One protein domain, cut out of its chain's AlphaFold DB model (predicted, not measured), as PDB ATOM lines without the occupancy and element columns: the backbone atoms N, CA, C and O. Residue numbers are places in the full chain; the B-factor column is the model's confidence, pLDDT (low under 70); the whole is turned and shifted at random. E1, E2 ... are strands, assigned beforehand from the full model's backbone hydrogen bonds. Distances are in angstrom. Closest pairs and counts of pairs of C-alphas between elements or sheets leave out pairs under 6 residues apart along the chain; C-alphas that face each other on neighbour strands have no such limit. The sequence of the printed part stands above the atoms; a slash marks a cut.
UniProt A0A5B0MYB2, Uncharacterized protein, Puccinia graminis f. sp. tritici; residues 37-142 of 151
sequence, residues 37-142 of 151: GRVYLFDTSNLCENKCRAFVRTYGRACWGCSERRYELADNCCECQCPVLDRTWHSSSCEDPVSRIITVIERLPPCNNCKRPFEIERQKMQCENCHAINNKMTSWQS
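What this domain is: This is residues 37 to 142 of the 151 residues of an uncharacterized protein of Puccinia graminis f. sp. tritici (UniProt A0A5B0MYB2). Two strongly twisted three-stranded sheets make a flat sandwich, only partly face to face: each is a long two-stranded hairpin, E4 with E5 and E1 with E2, with a shorter third strand, E6 or E3, beside it. The turns of the two long hairpins lie toward opposite ends of the longest axis, and a long stretch with no named element, residues 74 to 98, joins the sheets. The printed part has 106 residues, no named helix and six strands, E1 to E6 along the chain; the sheets run E1 E2 E3 and E4 E5 E6, both antiparallel. The class is all strand, though under half of the residues, 49 of 106, are in named elements. The whole is only just loose, close to compact, with a radius of gyration of the C-alphas of 15.7 A and spans of 51 by 33 by 18 A.

How they stand to each other: Begin with E4, residues 99 to 108, and E5, residues 118 to 127, an antiparallel hairpin at 157 degrees, where N 104 and O 122 are 2.8 A apart, within hydrogen-bond range. E4 bends by 63 degrees at residue 105 and E5 by 53 degrees at residue 121. E6, residues 133 to 138, forms a hairpin with E5 at 115 degrees; look for N 134 and O 125, 2.9 A apart. In the other sheet, E1, residues 39 to 47, and E2, residues 55 to 63, are a hairpin at 155 degrees, with N 42 and O 60 3.0 A apart. E3, residues 69 to 73, forms a hairpin with E2 at 144 degrees, with N 61 and O 70 2.8 A apart. Each sheet is a meander, each strand the antiparallel neighbour of the one before. In the sandwich, two sheets face to face, the best planes of the facing parts are 2 degrees apart. Between the sheets, the closest C-alphas of E1 and E5 are those of Leu 41 and Gln 123, 6.3 A apart. E3 and E5 are apart.

Where its parts are: Find C-alpha 99 at (150.304, 169.226, 216.738); from there E4 runs 24.1 A to C-alpha 108, and E5 runs 26.3 A from 118 to 127. E1 starts at C-alpha 39, (146.899, 185.298, 207.506), and runs 24.4 A to 47; E2 runs 24.5 A from 55 to 63. E3, from 69 to 73, and E6, from 133 to 138, are shorter; E6 ends at (146.383, 181.469, 214.904).

The domain as a whole: The C-alphas farthest apart, those of Cys 52 and Lys 115, are 51.8 A apart. The printed part has no cut, and the link from E3 to E4 is long. The mean pLDDT of the printed part is 82.2; look for values under 70 at residues 73 to 74, 83, 112 and 142.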
ATOM      1  N   GLY A  37     145.772 191.948 204.482       74.88
ATOM      2  CA  GLY A  37     145.581 190.598 203.969       74.88
ATOM      3  C   GLY A  37     145.304 189.582 205.077       74.88
ATOM      4  O   GLY A  37     145.778 189.712 206.203       74.88
ATOM      5  N   ARG A  38     144.558 188.528 204.740       81.38
ATOM      6  CA  ARG A  38     144.308 187.404 205.651       81.38
ATOM      7  C   ARG A  38     145.584 186.591 205.860       81.38
ATOM      8  O   ARG A  38     146.258 186.235 204.894       81.38
ATOM      9  N   VAL A  39     145.878 186.268 207.111       86.12
ATOM     10  CA  VAL A  39     146.899 185.298 207.506       86.12
ATOM     11  C   VAL A  39     146.239 183.934 207.654       86.12
ATOM     12  O   VAL A  39     145.241 183.827 208.360       86.12
ATOM     13  N   TYR A  40     146.792 182.904 207.023       87.88
ATOM     14  CA  TYR A  40     146.371 181.507 207.152       87.88
ATOM     15  C   TYR A  40     147.501 180.660 207.734       87.88
ATOM     16  O   TYR A  40     148.674 181.047 207.672       87.88
ATOM     17  N   LEU A  41     147.138 179.515 208.307       91.31
ATOM     18  CA  LEU A  41     148.097 178.517 208.763       91.31
ATOM     19  C   LEU A  41     148.319 177.475 207.672       91.31
ATOM     20  O   LEU A  41     147.390 177.096 206.959       91.31
ATOM     21  N   PHE A  42     149.547 176.994 207.567       89.31
ATOM     22  CA  PHE A  42     149.902 175.868 206.716       89.31
ATOM     23  C   PHE A  42     150.881 174.959 207.452       89.31
ATOM     24  O   PHE A  42     151.577 175.401 208.367       89.31
ATOM     25  N   ASP A  43     150.949 173.699 207.048       89.31
ATOM     26  CA  ASP A  43     151.979 172.769 207.483       89.31
ATOM     27  C   ASP A  43     152.923 172.431 206.333       89.31
ATOM     28  O   ASP A  43     152.588 172.517 205.149       89.31
ATOM     29  N   THR A  44     154.157 172.112 206.684       89.50
ATOM     30  CA  THR A  44     155.169 171.661 205.738       89.50
ATOM     31  C   THR A  44     156.178 170.767 206.443       89.50
ATOM     32  O   THR A  44     156.224 170.716 207.672       89.50
ATOM     33  N   SER A  45     157.008 170.078 205.672       88.19
ATOM     34  CA  SER A  45     158.045 169.195 206.194       88.19
ATOM     35  C   SER A  45     159.415 169.763 205.860       88.19
ATOM     36  O   SER A  45     159.756 169.909 204.687       88.19
ATOM     37  N   ASN A  46     160.209 170.057 206.886       84.44
ATOM     38  CA  ASN A  46     161.569 170.574 206.755       84.44
ATOM     39  C   ASN A  46     162.579 169.557 207.292       84.44
ATOM     40  O   ASN A  46     162.255 168.740 208.150       84.44
ATOM     41  N   LEU A  47     163.814 169.589 206.792       85.88
ATOM     42  CA  LEU A  47     164.885 168.771 207.366       85.88
ATOM     43  C   LEU A  47     165.169 169.218 208.801       85.88
ATOM     44  O   LEU A  47     165.266 170.414 209.070       85.88
ATOM     45  N   CYS A  48     165.348 168.258 209.706       83.38
ATOM     46  CA  CYS A  48     165.734 168.560 211.079       83.38
ATOM     47  C   CYS A  48     167.050 169.350 211.136       83.38
ATOM     48  O   CYS A  48     168.053 168.951 210.534       83.38
ATOM     49  N   GLU A  49     167.067 170.420 211.933       78.00
ATOM     50  CA  GLU A  49     168.218 171.318 212.094       78.00
ATOM     51  C   GLU A  49     169.465 170.601 212.632       78.00
ATOM     52  O   GLU A  49     170.588 170.906 212.229       78.00
ATOM     53  N   ASN A  50     169.276 169.560 213.449       77.31
ATOM     54  CA  ASN A  50     170.364 168.723 213.963       77.31
ATOM     55  C   ASN A  50     170.840 167.651 212.970       77.31
ATOM     56  O   ASN A  50     171.545 166.717 213.345       77.31
ATOM     57  N   LYS A  51     170.473 167.773 211.686       71.50
ATOM     58  CA  LYS A  51     170.971 166.949 210.574       71.50
ATOM     59  C   LYS A  51     170.787 165.438 210.792       71.50
ATOM     60  O   LYS A  51     171.503 164.648 210.178       71.50
ATOM     61  N   CYS A  52     169.752 165.042 211.553       84.00
ATOM     62  CA  CYS A  52     169.284 163.649 211.697       84.00
ATOM     63  C   CYS A  52     168.807 163.047 210.351       84.00
ATOM     64  O   CYS A  52     168.431 161.885 210.296       84.00
ATOM     65  N   ARG A  53     168.802 163.840 209.261       82.44
ATOM     66  CA  ARG A  53     168.271 163.540 207.914       82.44
ATOM     67  C   ARG A  53     166.778 163.204 207.869       82.44
ATOM     68  O   ARG A  53     166.238 163.075 206.775       82.44
ATOM     69  N   ALA A  54     166.106 163.138 209.014       85.31
ATOM     70  CA  ALA A  54     164.661 163.056 209.076       85.31
ATOM     71  C   ALA A  54     164.017 164.389 208.692       85.31
ATOM     72  O   ALA A  54     164.533 165.474 208.993       85.31
ATOM     73  N   PHE A  55     162.856 164.276 208.058       85.94
ATOM     74  CA  PHE A  55     161.940 165.385 207.886       85.94
ATOM     75  C   PHE A  55     161.085 165.532 209.140       85.94
ATOM     76  O   PHE A  55     160.583 164.548 209.680       85.94
ATOM     77  N   VAL A  56     160.920 166.768 209.581       84.81
ATOM     78  CA  VAL A  56     160.092 167.148 210.719       84.81
ATOM     79  C   VAL A  56     158.967 168.016 210.195       84.81
ATOM     80  O   VAL A  56     159.194 168.914 209.375       84.81
ATOM     81  N   ARG A  57     157.750 167.743 210.657       84.75
ATOM     82  CA  ARG A  57     156.622 168.614 210.368       84.75
ATOM     83  C   ARG A  57     156.828 169.944 211.093       84.75
ATOM     84  O   ARG A  57     157.273 170.007 212.233       84.75
ATOM     85  N   THR A  58     156.534 171.022 210.391       85.56
ATOM     86  CA  THR A  58     156.643 172.405 210.853       85.56
ATOM     87  C   THR A  58     155.375 173.133 210.447       85.56
ATOM     88  O   THR A  58     154.814 172.846 209.386       85.56
ATOM     89  N   TYR A  59     154.921 174.073 211.268       86.69
ATOM     90  CA  TYR A  59     153.771 174.905 210.930       86.69
ATOM     91  C   TYR A  59     154.245 176.298 210.565       86.69
ATOM     92  O   TYR A  59     155.247 176.797 211.068       86.69
ATOM     93  N   GLY A  60     153.519 176.947 209.673       87.62
ATOM     94  CA  GLY A  60     153.805 178.307 209.274       87.62
ATOM     95  C   GLY A  60     152.555 179.157 209.196       87.62
ATOM     96  O   GLY A  60     151.426 178.668 209.133       87.62
ATOM     97  N   ARG A  61     152.790 180.463 209.200       88.62
ATOM     98  CA  ARG A  61     151.818 181.518 208.936       88.62
ATOM     99  C   ARG A  61     152.161 182.144 207.599       88.62
ATOM    100  O   ARG A  61     153.328 182.434 207.337       88.62
ATOM    101  N   ALA A  62     151.159 182.359 206.763       88.88
ATOM    102  CA  ALA A  62     151.328 183.038 205.486       88.88
ATOM    103  C   ALA A  62     150.240 184.089 205.283       88.88
ATOM    104  O   ALA A  62     149.091 183.860 205.649       88.88
ATOM    105  N   CYS A  63     150.582 185.238 204.699       87.12
ATOM    106  CA  CYS A  63     149.615 186.291 204.384       87.12
ATOM    107  C   CYS A  63     149.224 186.277 202.898       87.12
ATOM    108  O   CYS A  63     150.097 186.328 202.038       87.12
ATOM    109  N   TRP A  64     147.924 186.297 202.580       83.88
ATOM    110  CA  TRP A  64     147.426 186.390 201.193       83.88
ATOM    111  C   TRP A  64     147.746 187.726 200.522       83.88
ATOM    112  O   TRP A  64     147.950 187.771 199.316       83.88
ATOM    113  N   GLY A  65     147.786 188.817 201.292       81.38
ATOM    114  CA  GLY A  65     147.992 190.156 200.742       81.38
ATOM    115  C   GLY A  65     149.448 190.428 200.371       81.38
ATOM    116  O   GLY A  65     149.732 190.873 199.267       81.38
ATOM    117  N   CYS A  66     150.380 190.159 201.290       84.38
ATOM    118  CA  CYS A  66     151.799 190.470 201.094       84.38
ATOM    119  C   CYS A  66     152.686 189.247 200.827       84.38
ATOM    120  O   CYS A  66     153.894 189.406 200.718       84.38
ATOM    121  N   SER A  67     152.118 188.038 200.739       84.19
ATOM    122  CA  SER A  67     152.841 186.769 200.521       84.19
ATOM    123  C   SER A  67     153.926 186.430 201.555       84.19
ATOM    124  O   SER A  67     154.665 185.464 201.374       84.19
ATOM    125  N   GLU A  68     154.004 187.182 202.655       87.38
ATOM    126  CA  GLU A  68     154.964 186.958 203.734       87.38
ATOM    127  C   GLU A  68     154.717 185.596 204.380       87.38
ATOM    128  O   GLU A  68     153.561 185.227 204.615       87.38
ATOM    129  N   ARG A  69     155.795 184.863 204.680       88.81
ATOM    130  CA  ARG A  69     155.746 183.548 205.327       88.81
ATOM    131  C   ARG A  69     156.652 183.515 206.544       88.81
ATOM    132  O   ARG A  69     157.809 183.912 206.470       88.81
ATOM    133  N   ARG A  70     156.139 182.978 207.646       86.00
ATOM    134  CA  ARG A  70     156.898 182.725 208.873       86.00
ATOM    135  C   ARG A  70     156.681 181.297 209.321       86.00
ATOM    136  O   ARG A  70     155.561 180.806 209.249       86.00
ATOM    137  N   TYR A  71     157.745 180.655 209.775       82.31
ATOM    138  CA  TYR A  71     157.738 179.263 210.209       82.31
ATOM    139  C   TYR A  71     157.917 179.206 211.723       82.31
ATOM    140  O   TYR A  71     158.699 179.973 212.281       82.31
ATOM    141  N   GLU A  72     157.203 178.294 212.368       74.50
ATOM    142  CA  GLU A  72     157.387 177.933 213.767       74.50
ATOM    143  C   GLU A  72     157.545 176.416 213.886       74.50
ATOM    144  O   GLU A  72     156.911 175.619 213.184       74.50
ATOM    145  N   LEU A  73     158.460 176.027 214.766       69.75
ATOM    146  CA  LEU A  73     158.799 174.635 215.002       69.75
ATOM    147  C   LEU A  73     157.689 173.969 215.832       69.75
ATOM    148  O   LEU A  73     157.164 174.564 216.776       69.75
ATOM    149  N   ALA A  74     157.302 172.758 215.436       66.75
ATOM    150  CA  ALA A  74     155.988 172.210 215.741       66.75
ATOM    151  C   ALA A  74     155.950 170.823 216.378       66.75
ATOM    152  O   ALA A  74     155.006 170.538 217.105       66.75
ATOM    153  N   ASP A  75     156.926 169.979 216.066       74.19
ATOM    154  CA  ASP A  75     156.989 168.576 216.465       74.19
ATOM    155  C   ASP A  75     158.468 168.216 216.679       74.19
ATOM    156  O   ASP A  75     159.346 168.826 216.075       74.19
ATOM    157  N   ASN A  76     158.777 167.216 217.507       79.25
ATOM    158  CA  ASN A  76     160.162 166.753 217.703       79.25
ATOM    159  C   ASN A  76     160.655 165.918 216.493       79.25
ATOM    160  O   ASN A  76     159.865 165.194 215.887       79.25
ATOM    161  N   CYS A  77     161.962 165.930 216.157       82.50
ATOM    162  CA  CYS A  77     162.504 164.949 215.183       82.50
ATOM    163  C   CYS A  77     162.419 163.541 215.794       82.50
ATOM    164  O   CYS A  77     162.939 163.306 216.886       82.50
ATOM    165  N   CYS A  78     161.817 162.600 215.062       79.50
ATOM    166  CA  CYS A  78     161.650 161.208 215.492       79.50
ATOM    167  C   CYS A  78     162.980 160.464 215.713       79.50
ATOM    168  O   CYS A  78     163.034 159.554 216.529       79.50
ATOM    169  N   GLU A  79     164.054 160.875 215.030       84.50
ATOM    170  CA  GLU A  79     165.371 160.229 215.111       84.50
ATOM    171  C   GLU A  79     166.249 160.770 216.252       84.50
ATOM    172  O   GLU A  79     166.802 160.007 217.034       84.50
ATOM    173  N   CYS A  80     166.415 162.094 216.357       84.12
ATOM    174  CA  CYS A  80     167.297 162.703 217.369       84.12
ATOM    175  C   CYS A  80     166.579 163.022 218.687       84.12
ATOM    176  O   CYS A  80     167.253 163.426 219.631       84.12
ATOM    177  N   GLN A  81     165.238 162.980 218.717       79.19
ATOM    178  CA  GLN A  81     164.387 163.464 219.821       79.19
ATOM    179  C   GLN A  81     164.729 164.883 220.312       79.19
ATOM    180  O   GLN A  81     164.376 165.301 221.414       79.19
ATOM    181  N   CYS A  82     165.437 165.638 219.479       71.75
ATOM    182  CA  CYS A  82     165.924 166.959 219.789       71.75
ATOM    183  C   CYS A  82     164.782 167.969 219.635       71.75
ATOM    184  O   CYS A  82     163.920 167.783 218.767       71.75
ATOM    185  N   PRO A  83     164.724 169.003 220.496       65.00
ATOM    186  CA  PRO A  83     163.545 169.841 220.574       65.00
ATOM    187  C   PRO A  83     163.441 170.672 219.301       65.00
ATOM    188  O   PRO A  83     164.271 171.534 219.029       65.00
ATOM    189  N   VAL A  84     162.397 170.396 218.533       72.25
ATOM    190  CA  VAL A  84     161.972 171.186 217.374       72.25
ATOM    191  C   VAL A  84     160.554 171.696 217.685       72.25
ATOM    192  O   VAL A  84     159.676 171.743 216.840       72.25
ATOM    193  N   LEU A  85     160.289 172.043 218.948       71.50
ATOM    194  CA  LEU A  85     158.978 172.493 219.410       71.50
ATOM    195  C   LEU A  85     159.115 173.579 220.480       71.50
ATOM    196  O   LEU A  85     159.846 173.412 221.460       71.50
ATOM    197  N   ASP A  86     158.331 174.649 220.335       76.12
ATOM    198  CA  ASP A  86     158.073 175.608 221.411       76.12
ATOM    199  C   ASP A  86     157.151 174.974 222.467       76.12
ATOM    200  O   ASP A  86     155.956 174.801 222.242       76.12
ATOM    201  N   ARG A  87     157.694 174.634 223.641       78.69
ATOM    202  CA  ARG A  87     156.915 174.039 224.743       78.69
ATOM    203  C   ARG A  87     156.152 175.061 225.593       78.69
ATOM    204  O   ARG A  87     155.409 174.655 226.482       78.69
ATOM    205  N   THR A  88     156.305 176.366 225.351       81.38
ATOM    206  CA  THR A  88     155.788 177.420 226.250       81.38
ATOM    207  C   THR A  88     154.264 177.519 226.310       81.38
ATOM    208  O   THR A  88     153.731 178.104 227.249       81.38
ATOM    209  N   TRP A  89     153.553 176.940 225.342       83.62
ATOM    210  CA  TRP A  89     152.088 176.951 225.279       83.62
ATOM    211  C   TRP A  89     151.444 175.613 225.672       83.62
ATOM    212  O   TRP A  89     150.218 175.521 225.711       83.62
ATOM    213  N   HIS A  90     152.238 174.584 225.981       84.81
ATOM    214  CA  HIS A  90     151.740 173.285 226.437       84.81
ATOM    215  C   HIS A  90     151.587 173.234 227.963       84.81
ATOM    216  O   HIS A  90     152.231 173.982 228.699       84.81
ATOM    217  N   SER A  91     150.767 172.299 228.461       83.19
ATOM    218  CA  SER A  91     150.792 171.943 229.882       83.19
ATOM    219  C   SER A  91     152.136 171.307 230.256       83.19
ATOM    220  O   SER A  91     152.757 170.613 229.450       83.19
ATOM    221  N   SER A  92     152.569 171.494 231.505       82.00
ATOM    222  CA  SER A  92     153.818 170.913 232.020       82.00
ATOM    223  C   SER A  92     153.844 169.381 231.981       82.00
ATOM    224  O   SER A  92     154.919 168.793 231.952       82.00
ATOM    225  N   SER A  93     152.673 168.742 231.959       83.00
ATOM    226  CA  SER A  93     152.490 167.291 231.887       83.00
ATOM    227  C   SER A  93     152.293 166.761 230.463       83.00
ATOM    228  O   SER A  93     151.887 165.615 230.296       83.00
ATOM    229  N   CYS A  94     152.466 167.592 229.430       85.38
ATOM    230  CA  CYS A  94     152.285 167.155 228.050       85.38
ATOM    231  C   CYS A  94     153.469 166.289 227.610       85.38
ATOM    232  O   CYS A  94     154.504 166.804 227.182       85.38
ATOM    233  N   GLU A  95     153.289 164.976 227.695       78.56
ATOM    234  CA  GLU A  95     154.201 163.995 227.120       78.56
ATOM    235  C   GLU A  95     153.934 163.886 225.608       78.56
ATOM    236  O   GLU A  95     152.785 163.897 225.159       78.56
ATOM    237  N   ASP A  96     155.009 163.892 224.820       78.19
ATOM    238  CA  ASP A  96     155.009 163.740 223.356       78.19
ATOM    239  C   ASP A  96     154.032 164.633 222.574       78.19
ATOM    240  O   ASP A  96     153.201 164.134 221.822       78.19
ATOM    241  N   PRO A  97     154.117 165.966 222.716       76.62
ATOM    242  CA  PRO A  97     153.257 166.891 221.984       76.62
ATOM    243  C   PRO A  97     153.297 166.643 220.469       76.62
ATOM    244  O   PRO A  97     154.339 166.795 219.835       76.62
ATOM    245  N   VAL A  98     152.131 166.299 219.919       83.38
ATOM    246  CA  VAL A  98     151.852 166.218 218.482       83.38
ATOM    247  C   VAL A  98     150.875 167.323 218.144       83.38
ATOM    248  O   VAL A  98     149.871 167.488 218.841       83.38
ATOM    249  N   SER A  99     151.147 168.088 217.096       85.62
ATOM    250  CA  SER A  99     150.304 169.226 216.738       85.62
ATOM    251  C   SER A  99     149.471 168.982 215.480       85.62
ATOM    252  O   SER A  99     149.809 168.173 214.619       85.62
ATOM    253  N   ARG A 100     148.358 169.713 215.361       89.19
ATOM    254  CA  ARG A 100     147.531 169.786 214.148       89.19
ATOM    255  C   ARG A 100     146.938 171.175 213.947       89.19
ATOM    256  O   ARG A 100     146.749 171.921 214.908       89.19
ATOM    257  N   ILE A 101     146.574 171.493 212.705       91.88
ATOM    258  CA  ILE A 101     145.733 172.656 212.407       91.88
ATOM    259  C   ILE A 101     144.267 172.250 212.565       91.88
ATOM    260  O   ILE A 101     143.808 171.287 211.953       91.88
ATOM    261  N   ILE A 102     143.528 173.014 213.361       92.62
ATOM    262  CA  ILE A 102     142.073 172.922 213.493       92.62
ATOM    263  C   ILE A 102     141.424 174.207 212.991       92.62
ATOM    264  O   ILE A 102     142.055 175.262 213.009       92.62
ATOM    265  N   THR A 103     140.155 174.133 212.593       93.00
ATOM    266  CA  THR A 103     139.328 175.319 212.334       93.00
ATOM    267  C   THR A 103     138.334 175.481 213.474       93.00
ATOM    268  O   THR A 103     137.667 174.522 213.857       93.00
ATOM    269  N   VAL A 104     138.249 176.686 214.022       89.94
ATOM    270  CA  VAL A 104     137.332 177.050 215.101       89.94
ATOM    271  C   VAL A 104     136.517 178.270 214.700       89.94
ATOM    272  O   VAL A 104     137.009 179.151 213.996       89.94
ATOM    273  N   ILE A 105     135.273 178.336 215.164       89.00
ATOM    274  CA  ILE A 105     134.447 179.539 215.045       89.00
ATOM    275  C   ILE A 105     134.651 180.348 216.319       89.00
ATOM    276  O   ILE A 105     134.378 179.861 217.416       89.00
ATOM    277  N   GLU A 106     135.131 181.580 216.181       85.00
ATOM    278  CA  GLU A 106     135.353 182.473 217.313       85.00
ATOM    279  C   GLU A 106     134.556 183.757 217.163       85.00
ATOM    280  O   GLU A 106     134.490 184.361 216.090       85.00
ATOM    281  N   ARG A 107     133.984 184.207 218.280       83.25
ATOM    282  CA  ARG A 107     133.374 185.525 218.372       83.25
ATOM    283  C   ARG A 107     134.447 186.543 218.730       83.25
ATOM    284  O   ARG A 107     134.926 186.577 219.861       83.25
ATOM    285  N   LEU A 108     134.792 187.391 217.771       78.31
ATOM    286  CA  LEU A 108     135.763 188.458 217.957       78.31
ATOM    287  C   LEU A 108     135.107 189.753 218.459       78.31
ATOM    288  O   LEU A 108     133.924 190.013 218.183       78.31
ATOM    289  N   PRO A 109     135.861 190.584 219.208       72.50
ATOM    290  CA  PRO A 109     135.385 191.880 219.663       72.50
ATOM    291  C   PRO A 109     135.041 192.800 218.479       72.50
ATOM    292  O   PRO A 109     135.484 192.579 217.346       72.50
ATOM    293  N   PRO A 110     134.243 193.856 218.719       72.19
ATOM    294  CA  PRO A 110     133.883 194.820 217.691       72.19
ATOM    295  C   PRO A 110     135.089 195.368 216.925       72.19
ATOM    296  O   PRO A 110     136.007 195.914 217.530       72.19
ATOM    297  N   CYS A 111     135.071 195.304 215.588       70.44
ATOM    298  CA  CYS A 111     136.094 196.006 214.815       70.44
ATOM    299  C   CYS A 111     135.884 197.528 214.901       70.44
ATOM    300  O   CYS A 111     134.757 198.016 215.069       70.44
ATOM    301  N   ASN A 112     136.970 198.287 214.734       64.38
ATOM    302  CA  ASN A 112     136.972 199.740 214.916       64.38
ATOM    303  C   ASN A 112     135.967 200.486 214.031       64.38
ATOM    304  O   ASN A 112     135.512 201.554 214.433       64.38
ATOM    305  N   ASN A 113     135.597 199.920 212.882       70.00
ATOM    306  CA  ASN A 113     134.676 200.540 211.937       70.00
ATOM    307  C   ASN A 113     133.220 200.079 212.150       70.00
ATOM    308  O   ASN A 113     132.322 200.896 212.320       70.00
ATOM    309  N   CYS A 114     132.968 198.767 212.223       74.81
ATOM    310  CA  CYS A 114     131.600 198.243 212.327       74.81
ATOM    311  C   CYS A 114     130.997 198.334 213.734       74.81
ATOM    312  O   CYS A 114     129.783 198.173 213.861       74.81
ATOM    313  N   LYS A 115     131.813 198.528 214.784       78.25
ATOM    314  CA  LYS A 115     131.387 198.620 216.198       78.25
ATOM    315  C   LYS A 115     130.443 197.493 216.657       78.25
ATOM    316  O   LYS A 115     129.708 197.648 217.626       78.25
ATOM    317  N   ARG A 116     130.476 196.337 215.988       73.81
ATOM    318  CA  ARG A 116     129.688 195.146 216.324       73.81
ATOM    319  C   ARG A 116     130.599 193.925 216.414       73.81
ATOM    320  O   ARG A 116     131.450 193.783 215.530       73.81
ATOM    321  N   PRO A 117     130.431 193.062 217.435       77.94
ATOM    322  CA  PRO A 117     131.095 191.765 217.471       77.94
ATOM    323  C   PRO A 117     130.716 190.948 216.239       77.94
ATOM    324  O   PRO A 117     129.614 191.111 215.705       77.94
ATOM    325  N   PHE A 118     131.600 190.059 215.816       76.75
ATOM    326  CA  PHE A 118     131.362 189.200 214.663       76.75
ATOM    327  C   PHE A 118     131.951 187.817 214.905       76.75
ATOM    328  O   PHE A 118     132.915 187.667 215.652       76.75
ATOM    329  N   GLU A 119     131.342 186.819 214.279       82.75
ATOM    330  CA  GLU A 119     131.888 185.470 214.232       82.75
ATOM    331  C   GLU A 119     132.793 185.335 213.014       82.75
ATOM    332  O   GLU A 119     132.527 185.906 211.948       82.75
ATOM    333  N   ILE A 120     133.889 184.612 213.192       80.56
ATOM    334  CA  ILE A 120     134.838 184.324 212.127       80.56
ATOM    335  C   ILE A 120     135.433 182.935 212.324       80.56
ATOM    336  O   ILE A 120     135.698 182.502 213.446       80.56
ATOM    337  N   GLU A 121     135.660 182.251 211.211       86.06
ATOM    338  CA  GLU A 121     136.436 181.020 211.183       86.06
ATOM    339  C   GLU A 121     137.925 181.355 211.305       86.06
ATOM    340  O   GLU A 121     138.475 182.125 210.510       86.06
ATOM    341  N   ARG A 122     138.584 180.782 212.313       86.50
ATOM    342  CA  ARG A 122     140.031 180.878 212.507       86.50
ATOM    343  C   ARG A 122     140.650 179.493 212.499       86.50
ATOM    344  O   ARG A 122     140.152 178.569 213.133       86.50
ATOM    345  N   GLN A 123     141.775 179.365 211.815       91.06
ATOM    346  CA  GLN A 123     142.657 178.222 211.941       91.06
ATOM    347  C   GLN A 123     143.551 178.412 213.162       91.06
ATOM    348  O   GLN A 123     144.105 179.493 213.369       91.06
ATOM    349  N   LYS A 124     143.707 177.364 213.961       89.81
ATOM    350  CA  LYS A 124     144.551 177.340 215.155       89.81
ATOM    351  C   LYS A 124     145.425 176.108 215.153       89.81
ATOM    352  O   LYS A 124     144.990 175.049 214.706       89.81
ATOM    353  N   MET A 125     146.627 176.238 215.694       88.75
ATOM    354  CA  MET A 125     147.445 175.082 216.028       88.75
ATOM    355  C   MET A 125     147.034 174.552 217.407       88.75
ATOM    356  O   MET A 125     146.982 175.299 218.388       88.75
ATOM    357  N   GLN A 126     146.715 173.263 217.463       89.62
ATOM    358  CA  GLN A 126     146.309 172.553 218.670       89.62
ATOM    359  C   GLN A 126     147.233 171.358 218.902       89.62
ATOM    360  O   GLN A 126     147.518 170.617 217.964       89.62
ATOM    361  N   CYS A 127     147.621 171.133 220.157       88.56
ATOM    362  CA  CYS A 127     148.237 169.876 220.575       88.56
ATOM    363  C   CYS A 127     147.173 168.773 220.656       88.56
ATOM    364  O   CYS A 127     146.162 168.939 221.339       88.56
ATOM    365  N   GLU A 128     147.393 167.635 220.014       88.12
ATOM    366  CA  GLU A 128     146.482 166.489 220.058       88.12
ATOM    367  C   GLU A 128     146.449 165.817 221.433       88.12
ATOM    368  O   GLU A 128     145.394 165.328 221.828       88.12
ATOM    369  N   ASN A 129     147.549 165.871 222.192       88.44
ATOM    370  CA  ASN A 129     147.657 165.181 223.481       88.44
ATOM    371  C   ASN A 129     147.080 165.996 224.639       88.44
ATOM    372  O   ASN A 129     146.229 165.519 225.382       88.44
ATOM    373  N   CYS A 130     147.547 167.236 224.821       89.88
ATOM    374  CA  CYS A 130     147.105 168.077 225.940       89.88
ATOM    375  C   CYS A 130     145.981 169.050 225.571       89.88
ATOM    376  O   CYS A 130     145.542 169.820 226.424       89.88
ATOM    377  N   HIS A 131     145.543 169.063 224.307       91.00
ATOM    378  CA  HIS A 131     144.515 169.965 223.769       91.00
ATOM    379  C   HIS A 131     144.799 171.462 223.926       91.00
ATOM    380  O   HIS A 131     143.932 172.286 223.625       91.00
ATOM    381  N   ALA A 132     146.019 171.823 224.336       89.56
ATOM    382  CA  ALA A 132     146.457 173.203 224.393       89.56
ATOM    383  C   ALA A 132     146.354 173.854 223.009       89.56
ATOM    384  O   ALA A 132     146.483 173.193 221.975       89.56
ATOM    385  N   ILE A 133     146.110 175.160 223.005       87.81
ATOM    386  CA  ILE A 133     145.965 175.969 221.802       87.81
ATOM    387  C   ILE A 133     147.126 176.952 221.754       87.81
ATOM    388  O   ILE A 133     147.293 177.764 222.667       87.81
ATOM    389  N   ASN A 134     147.903 176.915 220.674       84.88
ATOM    390  CA  ASN A 134     148.953 177.894 220.457       84.88
ATOM    391  C   ASN A 134     148.332 179.200 219.939       84.88
ATOM    392  O   ASN A 134     148.130 179.387 218.739       84.88
ATOM    393  N   ASN A 135     148.040 180.128 220.852       80.12
ATOM    394  CA  ASN A 135     147.447 181.416 220.486       80.12
ATOM    395  C   ASN A 135     148.374 182.287 219.616       80.12
ATOM    396  O   ASN A 135     147.864 183.115 218.868       80.12
ATOM    397  N   LYS A 136     149.701 182.067 219.627       78.38
ATOM    398  CA  LYS A 136     150.634 182.742 218.701       78.38
ATOM    399  C   LYS A 136     150.482 182.220 217.265       78.38
ATOM    400  O   LYS A 136     150.624 182.981 216.306       78.38
ATOM    401  N   MET A 137     150.127 180.944 217.111       81.38
ATOM    402  CA  MET A 137     149.886 180.271 215.830       81.38
ATOM    403  C   MET A 137     148.391 180.174 215.532       81.38
ATOM    404  O   MET A 137     147.800 179.094 215.481       81.38
ATOM    405  N   THR A 138     147.781 181.339 215.322       83.50
ATOM    406  CA  THR A 138     146.383 181.469 214.904       83.50
ATOM    407  C   THR A 138     146.292 182.270 213.604       83.50
ATOM    408  O   THR A 138     146.973 183.282 213.444       83.50
ATOM    409  N   SER A 139     145.427 181.855 212.675       85.19
ATOM    410  CA  SER A 139     145.089 182.648 211.491       85.19
ATOM    411  C   SER A 139     144.483 183.987 211.905       85.19
ATOM    412  O   SER A 139     143.731 184.074 212.879       85.19
ATOM    413  N   TRP A 140     144.754 185.046 211.162       79.06
ATOM    414  CA  TRP A 140     144.378 186.400 211.560       79.06
ATOM    415  C   TRP A 140     143.842 187.198 210.375       79.06
ATOM    416  O   TRP A 140     144.215 186.957 209.227       79.06
ATOM    417  N   GLN A 141     142.972 188.166 210.649       72.06
ATOM    418  CA  GLN A 141     142.552 189.160 209.671       72.06
ATOM    419  C   GLN A 141     142.482 190.530 210.339       72.06
ATOM    420  O   GLN A 141     141.767 190.710 211.321       72.06
ATOM    421  N   SER A 142     143.189 191.517 209.782       66.06
ATOM    422  CA  SER A 142     143.262 192.872 210.351       66.06
ATOM    423  C   SER A 142     141.919 193.617 210.336       66.06
ATOM    424  O   SER A 142     141.725 194.572 211.086       66.06
TER     425      SER A 142